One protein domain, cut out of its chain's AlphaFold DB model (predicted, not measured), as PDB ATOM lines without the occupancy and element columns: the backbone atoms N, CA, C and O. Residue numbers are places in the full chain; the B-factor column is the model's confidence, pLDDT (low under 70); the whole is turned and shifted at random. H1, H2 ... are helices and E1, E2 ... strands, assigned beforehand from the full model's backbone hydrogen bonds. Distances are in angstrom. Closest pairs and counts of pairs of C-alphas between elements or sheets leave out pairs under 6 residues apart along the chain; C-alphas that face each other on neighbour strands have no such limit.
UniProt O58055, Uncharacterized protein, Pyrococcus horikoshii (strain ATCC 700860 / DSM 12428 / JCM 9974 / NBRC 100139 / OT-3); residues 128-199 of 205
ATOM      1  N   CYS A 128     -28.241 -19.510  11.260       60.31
ATOM      2  CA  CYS A 128     -27.277 -19.829  12.297       60.31
ATOM      3  C   CYS A 128     -27.806 -19.387  13.655       60.31
ATOM      4  O   CYS A 128     -28.293 -18.266  13.809       60.31
ATOM      5  N   ILE A 129     -27.664 -20.252  14.646       68.25
ATOM      6  CA  ILE A 129     -27.815 -19.895  16.050       68.25
ATOM      7  C   ILE A 129     -26.502 -20.170  16.762       68.25
ATOM      8  O   ILE A 129     -25.872 -21.199  16.527       68.25
ATOM      9  N   THR A 130     -26.108 -19.265  17.648       73.50
ATOM     10  CA  THR A 130     -24.963 -19.456  18.534       73.50
ATOM     11  C   THR A 130     -25.487 -19.577  19.954       73.50
ATOM     12  O   THR A 130     -26.228 -18.706  20.404       73.50
ATOM     13  N   TYR A 131     -25.147 -20.658  20.651       74.25
ATOM     14  CA  TYR A 131     -25.639 -20.936  22.002       74.25
ATOM     15  C   TYR A 131     -24.556 -21.591  22.870       74.25
ATOM     16  O   TYR A 131     -23.644 -22.228  22.333       74.25
ATOM     17  N   PRO A 132     -24.612 -21.435  24.205       79.44
ATOM     18  CA  PRO A 132     -23.608 -22.010  25.092       79.44
ATOM     19  C   PRO A 132     -23.850 -23.512  25.269       79.44
ATOM     20  O   PRO A 132     -24.968 -23.929  25.576       79.44
ATOM     21  N   LYS A 133     -22.813 -24.344  25.089       80.19
ATOM     22  CA  LYS A 133     -22.900 -25.780  25.418       80.19
ATOM     23  C   LYS A 133     -22.767 -26.032  26.909       80.19
ATOM     24  O   LYS A 133     -23.346 -26.996  27.408       80.19
ATOM     25  N   HIS A 134     -21.999 -25.196  27.598       86.00
ATOM     26  CA  HIS A 134     -21.751 -25.349  29.017       86.00
ATOM     27  C   HIS A 134     -22.368 -24.182  29.789       86.00
ATOM     28  O   HIS A 134     -22.146 -23.010  29.481       86.00
ATOM     29  N   ILE A 135     -23.180 -24.530  30.786       86.38
ATOM     30  CA  ILE A 135     -23.935 -23.587  31.607       86.38
ATOM     31  C   ILE A 135     -23.666 -23.937  33.066       86.38
ATOM     32  O   ILE A 135     -24.013 -25.029  33.518       86.38
ATOM     33  N   ASP A 136     -23.084 -23.002  33.814       89.44
ATOM     34  CA  ASP A 136     -23.081 -23.084  35.271       89.44
ATOM     35  C   ASP A 136     -24.474 -22.681  35.770       89.44
ATOM     36  O   ASP A 136     -24.803 -21.498  35.896       89.44
ATOM     37  N   TRP A 137     -25.318 -23.682  36.024       83.56
ATOM     38  CA  TRP A 137     -26.703 -23.476  36.450       83.56
ATOM     39  C   TRP A 137     -26.819 -22.729  37.775       83.56
ATOM     40  O   TRP A 137     -27.763 -21.962  37.961       83.56
ATOM     41  N   TRP A 138     -25.862 -22.910  38.683       82.69
ATOM     42  CA  TRP A 138     -25.877 -22.219  39.966       82.69
ATOM     43  C   TRP A 138     -25.559 -20.731  39.791       82.69
ATOM     44  O   TRP A 138     -26.269 -19.866  40.315       82.69
ATOM     45  N   CYS A 139     -24.553 -20.421  38.972       81.94
ATOM     46  CA  CYS A 139     -24.253 -19.055  38.551       81.94
ATOM     47  C   CYS A 139     -25.440 -18.429  37.804       81.94
ATOM     48  O   CYS A 139     -25.856 -17.315  38.125       81.94
ATOM     49  N   ALA A 140     -26.034 -19.147  36.846       77.25
ATOM     50  CA  ALA A 140     -27.112 -18.628  36.011       77.25
ATOM     51  C   ALA A 140     -28.368 -18.299  36.831       77.25
ATOM     52  O   ALA A 140     -28.915 -17.209  36.689       77.25
ATOM     53  N   ILE A 141     -28.793 -19.182  37.742       78.94
ATOM     54  CA  ILE A 141     -29.970 -18.950  38.601       78.94
ATOM     55  C   ILE A 141     -29.781 -17.728  39.509       78.94
ATOM     56  O   ILE A 141     -30.744 -17.020  39.796       78.94
ATOM     57  N   THR A 142     -28.552 -17.467  39.954       79.06
ATOM     58  CA  THR A 142     -28.248 -16.368  40.883       79.06
ATOM     59  C   THR A 142     -27.930 -15.047  40.183       79.06
ATOM     60  O   THR A 142     -28.171 -13.985  40.754       79.06
ATOM     61  N   SER A 143     -27.407 -15.097  38.955       76.31
ATOM     62  CA  SER A 143     -26.831 -13.933  38.264       76.31
ATOM     63  C   SER A 143     -27.590 -13.510  37.005       76.31
ATOM     64  O   SER A 143     -27.355 -12.410  36.503       76.31
ATOM     65  N   CYS A 144     -28.499 -14.342  36.486       75.88
ATOM     66  CA  CYS A 144     -29.276 -14.062  35.280       75.88
ATOM     67  C   CYS A 144     -30.758 -13.828  35.582       75.88
ATOM     68  O   CYS A 144     -31.331 -14.371  36.525       75.88
ATOM     69  N   ALA A 145     -31.418 -13.057  34.719       77.44
ATOM     70  CA  ALA A 145     -32.874 -12.985  34.728       77.44
ATOM     71  C   ALA A 145     -33.471 -14.339  34.310       77.44
ATOM     72  O   ALA A 145     -32.992 -14.970  33.367       77.44
ATOM     73  N   THR A 146     -34.572 -14.748  34.945       74.12
ATOM     74  CA  THR A 146     -35.265 -16.015  34.646       74.12
ATOM     75  C   THR A 146     -35.641 -16.147  33.166       74.12
ATOM     76  O   THR A 146     -35.594 -17.241  32.612       74.12
ATOM     77  N   SER A 147     -35.950 -15.035  32.492       66.88
ATOM     78  CA  SER A 147     -36.232 -15.003  31.053       66.88
ATOM     79  C   SER A 147     -35.030 -15.382  30.180       66.88
ATOM     80  O   SER A 147     -35.219 -16.012  29.143       66.88
ATOM     81  N   VAL A 148     -33.807 -15.034  30.595       69.56
ATOM     82  CA  VAL A 148     -32.570 -15.417  29.896       69.56
ATOM     83  C   VAL A 148     -32.328 -16.913  30.063       69.56
ATOM     84  O   VAL A 148     -32.066 -17.596  29.082       69.56
ATOM     85  N   ILE A 149     -32.503 -17.438  31.278       71.12
ATOM     86  CA  ILE A 149     -32.341 -18.868  31.579       71.12
ATOM     87  C   ILE A 149     -33.311 -19.709  30.739       71.12
ATOM     88  O   ILE A 149     -32.899 -20.654  30.068       71.12
ATOM     89  N   LEU A 150     -34.594 -19.333  30.736       73.12
ATOM     90  CA  LEU A 150     -35.618 -20.024  29.955       73.12
ATOM     91  C   LEU A 150     -35.342 -19.928  28.453       73.12
ATOM     92  O   LEU A 150     -35.422 -20.932  27.760       73.12
ATOM     93  N   GLY A 151     -34.962 -18.757  27.938       70.88
ATOM     94  CA  GLY A 151     -34.667 -18.624  26.513       70.88
ATOM     95  C   GLY A 151     -33.379 -19.330  26.072       70.88
ATOM     96  O   GLY A 151     -33.309 -19.782  24.935       70.88
ATOM     97  N   VAL A 152     -32.385 -19.508  26.949       74.94
ATOM     98  CA  VAL A 152     -31.198 -20.334  26.650       74.94
ATOM     99  C   VAL A 152     -31.560 -21.822  26.568       74.94
ATOM    100  O   VAL A 152     -31.015 -22.526  25.722       74.94
ATOM    101  N   LEU A 153     -32.515 -22.310  27.369       78.88
ATOM    102  CA  LEU A 153     -33.029 -23.684  27.235       78.88
ATOM    103  C   LEU A 153     -33.692 -23.915  25.865       78.88
ATOM    104  O   LEU A 153     -33.480 -24.954  25.239       78.88
ATOM    105  N   GLU A 154     -34.407 -22.910  25.354       82.44
ATOM    106  CA  GLU A 154     -35.035 -22.934  24.022       82.44
ATOM    107  C   GLU A 154     -34.006 -23.003  22.875       82.44
ATOM    108  O   GLU A 154     -34.341 -23.400  21.755       82.44
ATOM    109  N   CYS A 155     -32.728 -22.683  23.127       75.00
ATOM    110  CA  CYS A 155     -31.670 -22.868  22.134       75.00
ATOM    111  C   CYS A 155     -31.464 -24.337  21.761       75.00
ATOM    112  O   CYS A 155     -31.162 -24.619  20.604       75.00
ATOM    113  N   GLY A 156     -31.673 -25.273  22.696       76.88
ATOM    114  CA  GLY A 156     -31.593 -26.708  22.411       76.88
ATOM    115  C   GLY A 156     -32.696 -27.167  21.456       76.88
ATOM    116  O   GLY A 156     -32.424 -27.872  20.484       76.88
ATOM    117  N   GLU A 157     -33.929 -26.706  21.679       79.50
ATOM    118  CA  GLU A 157     -35.057 -26.990  20.786       79.50
ATOM    119  C   GLU A 157     -34.869 -26.347  19.413       79.50
ATOM    120  O   GLU A 157     -35.134 -26.982  18.390       79.50
ATOM    121  N   CYS A 158     -34.362 -25.112  19.369       74.06
ATOM    122  CA  CYS A 158     -34.019 -24.482  18.104       74.06
ATOM    123  C   CYS A 158     -32.928 -25.279  17.371       74.06
ATOM    124  O   CYS A 158     -33.142 -25.644  16.216       74.06
ATOM    125  N   ALA A 159     -31.820 -25.632  18.032       71.69
ATOM    126  CA  ALA A 159     -30.725 -26.404  17.437       71.69
ATOM    127  C   ALA A 159     -31.216 -27.738  16.860       71.69
ATOM    128  O   ALA A 159     -30.964 -28.050  15.695       71.69
ATOM    129  N   ALA A 160     -31.999 -28.488  17.639       77.56
ATOM    130  CA  ALA A 160     -32.603 -29.738  17.191       77.56
ATOM    131  C   ALA A 160     -33.521 -29.525  15.975       77.56
ATOM    132  O   ALA A 160     -33.476 -30.302  15.021       77.56
ATOM    133  N   SER A 161     -34.310 -28.444  15.975       74.06
ATOM    134  CA  SER A 161     -35.208 -28.092  14.868       74.06
ATOM    135  C   SER A 161     -34.458 -27.738  13.571       74.06
ATOM    136  O   SER A 161     -34.918 -28.067  12.473       74.06
ATOM    137  N   LEU A 162     -33.265 -27.138  13.689       67.19
ATOM    138  CA  LEU A 162     -32.382 -26.833  12.560       67.19
ATOM    139  C   LEU A 162     -31.756 -28.110  11.976       67.19
ATOM    140  O   LEU A 162     -31.723 -28.259  10.753       67.19
ATOM    141  N   LEU A 163     -31.347 -29.069  12.819       70.44
ATOM    142  CA  LEU A 163     -30.789 -30.358  12.375       70.44
ATOM    143  C   LEU A 163     -31.788 -31.182  11.547       70.44
ATOM    144  O   LEU A 163     -31.405 -31.834  10.576       70.44
ATOM    145  N   ILE A 164     -33.079 -31.112  11.884       77.31
ATOM    146  CA  ILE A 164     -34.156 -31.785  11.135       77.31
ATOM    147  C   ILE A 164     -34.760 -30.922  10.018       77.31
ATOM    148  O   ILE A 164     -35.767 -31.310   9.423       77.31
ATOM    149  N   LYS A 165     -34.158 -29.758   9.724       67.00
ATOM    150  CA  LYS A 165     -34.559 -28.846   8.636       67.00
ATOM    151  C   LYS A 165     -36.019 -28.380   8.738       67.00
ATOM    152  O   LYS A 165     -36.682 -28.151   7.727       67.00
ATOM    153  N   LYS A 166     -36.529 -28.240   9.965       72.00
ATOM    154  CA  LYS A 166     -37.872 -27.730  10.276       72.00
ATOM    155  C   LYS A 166     -37.757 -26.713  11.412       72.00
ATOM    156  O   LYS A 166     -37.956 -27.093  12.563       72.00
ATOM    157  N   PRO A 167     -37.416 -25.447  11.117       64.44
ATOM    158  CA  PRO A 167     -37.107 -24.465  12.149       64.44
ATOM    159  C   PRO A 167     -38.311 -24.224  13.064       64.44
ATOM    160  O   PRO A 167     -39.390 -23.828  12.615       64.44
ATOM    161  N   ASN A 168     -38.116 -24.412  14.368       75.81
ATOM    162  CA  ASN A 168     -39.072 -23.989  15.381       75.81
ATOM    163  C   ASN A 168     -38.882 -22.487  15.615       75.81
ATOM    164  O   ASN A 168     -38.106 -22.062  16.469       75.81
ATOM    165  N   ILE A 169     -39.595 -21.677  14.829       69.19
ATOM    166  CA  ILE A 169     -39.470 -20.211  14.827       69.19
ATOM    167  C   ILE A 169     -39.624 -19.630  16.240       69.19
ATOM    168  O   ILE A 169     -38.908 -18.694  16.601       69.19
ATOM    169  N   LYS A 170     -40.516 -20.199  17.061       72.12
ATOM    170  CA  LYS A 170     -40.750 -19.750  18.438       72.12
ATOM    171  C   LYS A 170     -39.515 -19.978  19.314       72.12
ATOM    172  O   LYS A 170     -39.032 -19.018  19.913       72.12
ATOM    173  N   ALA A 171     -38.985 -21.201  19.324       70.00
ATOM    174  CA  ALA A 171     -37.789 -21.556  20.091       70.00
ATOM    175  C   ALA A 171     -36.557 -20.774  19.608       70.00
ATOM    176  O   ALA A 171     -35.809 -20.210  20.402       70.00
ATOM    177  N   CYS A 172     -36.388 -20.636  18.291       64.69
ATOM    178  CA  CYS A 172     -35.269 -19.898  17.708       64.69
ATOM    179  C   CYS A 172     -35.308 -18.404  18.031       64.69
ATOM    180  O   CYS A 172     -34.281 -17.816  18.368       64.69
ATOM    181  N   THR A 173     -36.490 -17.785  17.998       66.81
ATOM    182  CA  THR A 173     -36.641 -16.372  18.373       66.81
ATOM    183  C   THR A 173     -36.374 -16.165  19.864       66.81
ATOM    184  O   THR A 173     -35.720 -15.189  20.235       66.81
ATOM    185  N   ALA A 174     -36.847 -17.079  20.719       68.69
ATOM    186  CA  ALA A 174     -36.587 -17.042  22.157       68.69
ATOM    187  C   ALA A 174     -35.089 -17.198  22.469       68.69
ATOM    188  O   ALA A 174     -34.547 -16.406  23.241       68.69
ATOM    189  N   CYS A 175     -34.417 -18.138  21.800       70.31
ATOM    190  CA  CYS A 175     -32.977 -18.355  21.908       70.31
ATOM    191  C   CYS A 175     -32.173 -17.112  21.519       70.31
ATOM    192  O   CYS A 175     -31.383 -16.611  22.316       70.31
ATOM    193  N   VAL A 176     -32.409 -16.557  20.325       68.50
ATOM    194  CA  VAL A 176     -31.678 -15.371  19.845       68.50
ATOM    195  C   VAL A 176     -31.899 -14.174  20.771       68.50
ATOM    196  O   VAL A 176     -30.952 -13.463  21.104       68.50
ATOM    197  N   ALA A 177     -33.138 -13.965  21.227       65.50
ATOM    198  CA  ALA A 177     -33.452 -12.891  22.161       65.50
ATOM    199  C   ALA A 177     -32.739 -13.068  23.512       65.50
ATOM    200  O   ALA A 177     -32.255 -12.085  24.073       65.50
ATOM    201  N   ALA A 178     -32.656 -14.298  24.025       69.44
ATOM    202  CA  ALA A 178     -31.977 -14.591  25.282       69.44
ATOM    203  C   ALA A 178     -30.460 -14.452  25.165       69.44
ATOM    204  O   ALA A 178     -29.864 -13.775  26.000       69.44
ATOM    205  N   VAL A 179     -29.855 -14.991  24.104       68.50
ATOM    206  CA  VAL A 179     -28.414 -14.868  23.843       68.50
ATOM    207  C   VAL A 179     -28.004 -13.405  23.700       68.50
ATOM    208  O   VAL A 179     -27.066 -12.968  24.357       68.50
ATOM    209  N   GLY A 180     -28.764 -12.611  22.940       63.88
ATOM    210  CA  GLY A 180     -28.521 -11.170  22.811       63.88
ATOM    211  C   GLY A 180     -28.753 -10.363  24.096       63.88
ATOM    212  O   GLY A 180     -28.397  -9.189  24.143       63.88
ATOM    213  N   SER A 181     -29.351 -10.971  25.126       69.19
ATOM    214  CA  SER A 181     -29.602 -10.350  26.434       69.19
ATOM    215  C   SER A 181     -28.594 -10.777  27.512       69.19
ATOM    216  O   SER A 181     -28.625 -10.229  28.617       69.19
ATOM    217  N   ILE A 182     -27.702 -11.733  27.223       71.56
ATOM    218  CA  ILE A 182     -26.635 -12.143  28.145       71.56
ATOM    219  C   ILE A 182     -25.617 -11.008  28.250       71.56
ATOM    220  O   ILE A 182     -25.059 -10.555  27.256       71.56
ATOM    221  N   SER A 183     -25.395 -10.515  29.468       75.06
ATOM    222  CA  SER A 183     -24.451  -9.428  29.727       75.06
ATOM    223  C   SER A 183     -24.006  -9.387  31.191       75.06
ATOM    224  O   SER A 183     -24.673  -9.916  32.086       75.06
ATOM    225  N   GLY A 184     -22.872  -8.735  31.455       78.12
ATOM    226  CA  GLY A 184     -22.403  -8.451  32.813       78.12
ATOM    227  C   GLY A 184     -22.073  -9.716  33.612       78.12
ATOM    228  O   GLY A 184     -21.377 -10.603  33.132       78.12
ATOM    229  N   ALA A 185     -22.557  -9.807  34.855       71.81
ATOM    230  CA  ALA A 185     -22.301 -10.969  35.715       71.81
ATOM    231  C   ALA A 185     -22.891 -12.277  35.151       71.81
ATOM    232  O   ALA A 185     -22.324 -13.341  35.377       71.81
ATOM    233  N   CYS A 186     -23.980 -12.183  34.383       71.12
ATOM    234  CA  CYS A 186     -24.663 -13.319  33.769       71.12
ATOM    235  C   CYS A 186     -23.825 -13.974  32.653       71.12
ATOM    236  O   CYS A 186     -23.892 -15.183  32.468       71.12
ATOM    237  N   GLU A 187     -22.979 -13.214  31.949       79.75
ATOM    238  CA  GLU A 187     -22.126 -13.732  30.865       79.75
ATOM    239  C   GLU A 187     -21.140 -14.801  31.344       79.75
ATOM    240  O   GLU A 187     -20.935 -15.808  30.672       79.75
ATOM    241  N   LYS A 188     -20.595 -14.633  32.553       87.00
ATOM    242  CA  LYS A 188     -19.618 -15.559  33.146       87.00
ATOM    243  C   LYS A 188     -20.194 -16.947  33.439       87.00
ATOM    244  O   LYS A 188     -19.426 -17.875  33.666       87.00
ATOM    245  N   CYS A 189     -21.520 -17.078  33.454       86.31
ATOM    246  CA  CYS A 189     -22.208 -18.338  33.709       86.31
ATOM    247  C   CYS A 189     -22.303 -19.234  32.462       86.31
ATOM    248  O   CYS A 189     -22.749 -20.378  32.571       86.31
ATOM    249  N   PHE A 190     -21.911 -18.729  31.288       84.81
ATOM    250  CA  PHE A 190     -22.017 -19.427  30.011       84.81
ATOM    251  C   PHE A 190     -20.643 -19.569  29.356       84.81
ATOM    252  O   PHE A 190     -19.913 -18.591  29.190       84.81
ATOM    253  N   SER A 191     -20.303 -20.782  28.932       83.62
ATOM    254  CA  SER A 191     -19.048 -21.076  28.241       83.62
ATOM    255  C   SER A 191     -19.257 -22.066  27.094       83.62
ATOM    256  O   SER A 191     -20.347 -22.611  26.897       83.62
ATOM    257  N   ASP A 192     -18.197 -22.278  26.312       83.81
ATOM    258  CA  ASP A 192     -18.165 -23.250  25.214       83.81
ATOM    259  C   ASP A 192     -19.284 -23.028  24.189       83.81
ATOM    260  O   ASP A 192     -20.127 -23.888  23.919       83.81
ATOM    261  N   TRP A 193     -19.310 -21.823  23.630       78.75
ATOM    262  CA  TRP A 193     -20.284 -21.421  22.627       78.75
ATOM    263  C   TRP A 193     -20.128 -22.238  21.345       78.75
ATOM    264  O   TRP A 193     -19.041 -22.339  20.775       78.75
ATOM    265  N   THR A 194     -21.235 -22.804  20.876       72.62
ATOM    266  CA  THR A 194     -21.316 -23.531  19.610       72.62
ATOM    267  C   THR A 194     -22.221 -22.778  18.653       72.62
ATOM    268  O   THR A 194     -23.126 -22.069  19.088       72.62
ATOM    269  N   THR A 195     -21.991 -22.947  17.355       72.62
ATOM    270  CA  THR A 195     -22.861 -22.381  16.323       72.62
ATOM    271  C   THR A 195     -23.408 -23.500  15.457       72.62
ATOM    272  O   THR A 195     -22.635 -24.272  14.898       72.62
ATOM    273  N   GLU A 196     -24.731 -23.574  15.351       66.38
ATOM    274  CA  GLU A 196     -25.435 -24.510  14.479       66.38
ATOM    275  C   GLU A 196     -26.088 -23.727  13.352       66.38
ATOM    276  O   GLU A 196     -26.822 -22.772  13.604       66.38
ATOM    277  N   CYS A 197     -25.820 -24.132  12.114       60.41
ATOM    278  CA  CYS A 197     -26.327 -23.468  10.923       60.41
ATOM    279  C   CYS A 197     -27.092 -24.463  10.058       60.41
ATOM    280  O   CYS A 197     -26.575 -25.534   9.742       60.41
ATOM    281  N   MET A 198     -28.287 -24.091   9.600       59.69
ATOM    282  CA  MET A 198     -28.949 -24.811   8.510       59.69
ATOM    283  C   MET A 198     -28.882 -23.991   7.217       59.69
ATOM    284  O   MET A 198     -29.204 -22.801   7.249       59.69
ATOM    285  N   PRO A 199     -28.526 -24.592   6.070       53.59
ATOM    286  CA  PRO A 199     -28.761 -23.965   4.778       53.59
ATOM    287  C   PRO A 199     -30.273 -23.898   4.536       53.59
ATOM    288  O   PRO A 199     -30.973 -24.910   4.623       53.59
TER     289      PRO A 199
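What this domain is: This is residues 128 to 199 of the 205 residues of an uncharacterized protein of Pyrococcus horikoshii (strain ATCC 700860 / DSM 12428 / JCM 9974 / NBRC 100139 / OT-3) (UniProt O58055). A two-stranded antiparallel ribbon, E1 and E2, runs along the longer axis; the long helix H2 packs on one side of it, and H3 crosses H2 at a steep tilt and packs on E1 with its residues 172 to 179. The short helices H1 and H4 sit side by side across one end, while the first and last printed residues lie near the other end. The printed part has 72 residues, with four named helices and two named strands in the order E1 H1 H2 H3 H4 E2, and the class is mixed, helices and strands. The whole is compact, with a radius of gyration of the C-alphas of 11.7 A, yet elongated in outline, spanning 35 by 21 by 16 A.

Where its parts are: E1, residues 128 to 135, begins at C-alpha 128 (-27.277, -19.829, 12.297) and is 20.0 A long from first to last C-alpha. H1 holds residues 137 to 143 and is 9.7 A long. H2, residues 146 to 163, is the longest helix at 26.9 A and begins at C-alpha 146 (-35.265, -16.015, 34.646). H3, residues 169 to 179, is 15.2 A long, and H4, residues 184 to 189, is 9.9 A long. E2, residues 190 to 198, is 23.2 A long and ends at C-alpha 198 (-28.949, -24.811, 8.510).

How they stand to each other: E1 and E2 are antiparallel neighbours at 152 degrees; N 129 and O 196, 2.9 A, and N 133 and O 192, 3.0 A, are within hydrogen-bond range. The closest C-alphas of E1 and H2 are those of Tyr 131 and Cys 155, 6.3 A apart. Those of E1 and H3 are Tyr 131 and Val 179, 6.9 A apart. H2 and H3 touch, closest at the C-alphas of Cys 155 and Cys 175, 4.7 A, with a steep tilt of 50 degrees, opposite ways. H1 and H4 touch, closest at the C-alphas of Ser 143 and Cys 186, 5.0 A, with a shallow tilt of 7 degrees, opposite ways. H1 and H2 are close but not clearly touching: the closest C-alphas, of Ala 140 and Ile 149, are 6.9 A apart. H3 and H4 are apart, and so are H2 and H4. In H1 and H3 every O i to N i+4 pair is within hydrogen-bond range; in H2 12 of 14 are, and in H4 0 of 2, where 2 of 3 O i to N i+3 pairs are.

The domain as a whole: The C-alphas farthest apart are those of Thr 142 and Pro 199, at 36.9 A. The printed part has no cut, and its five links are tight. The mean pLDDT of the printed part is 73.9; 21 residues are under 70, among them residues 176 to 181 and 196 to 199.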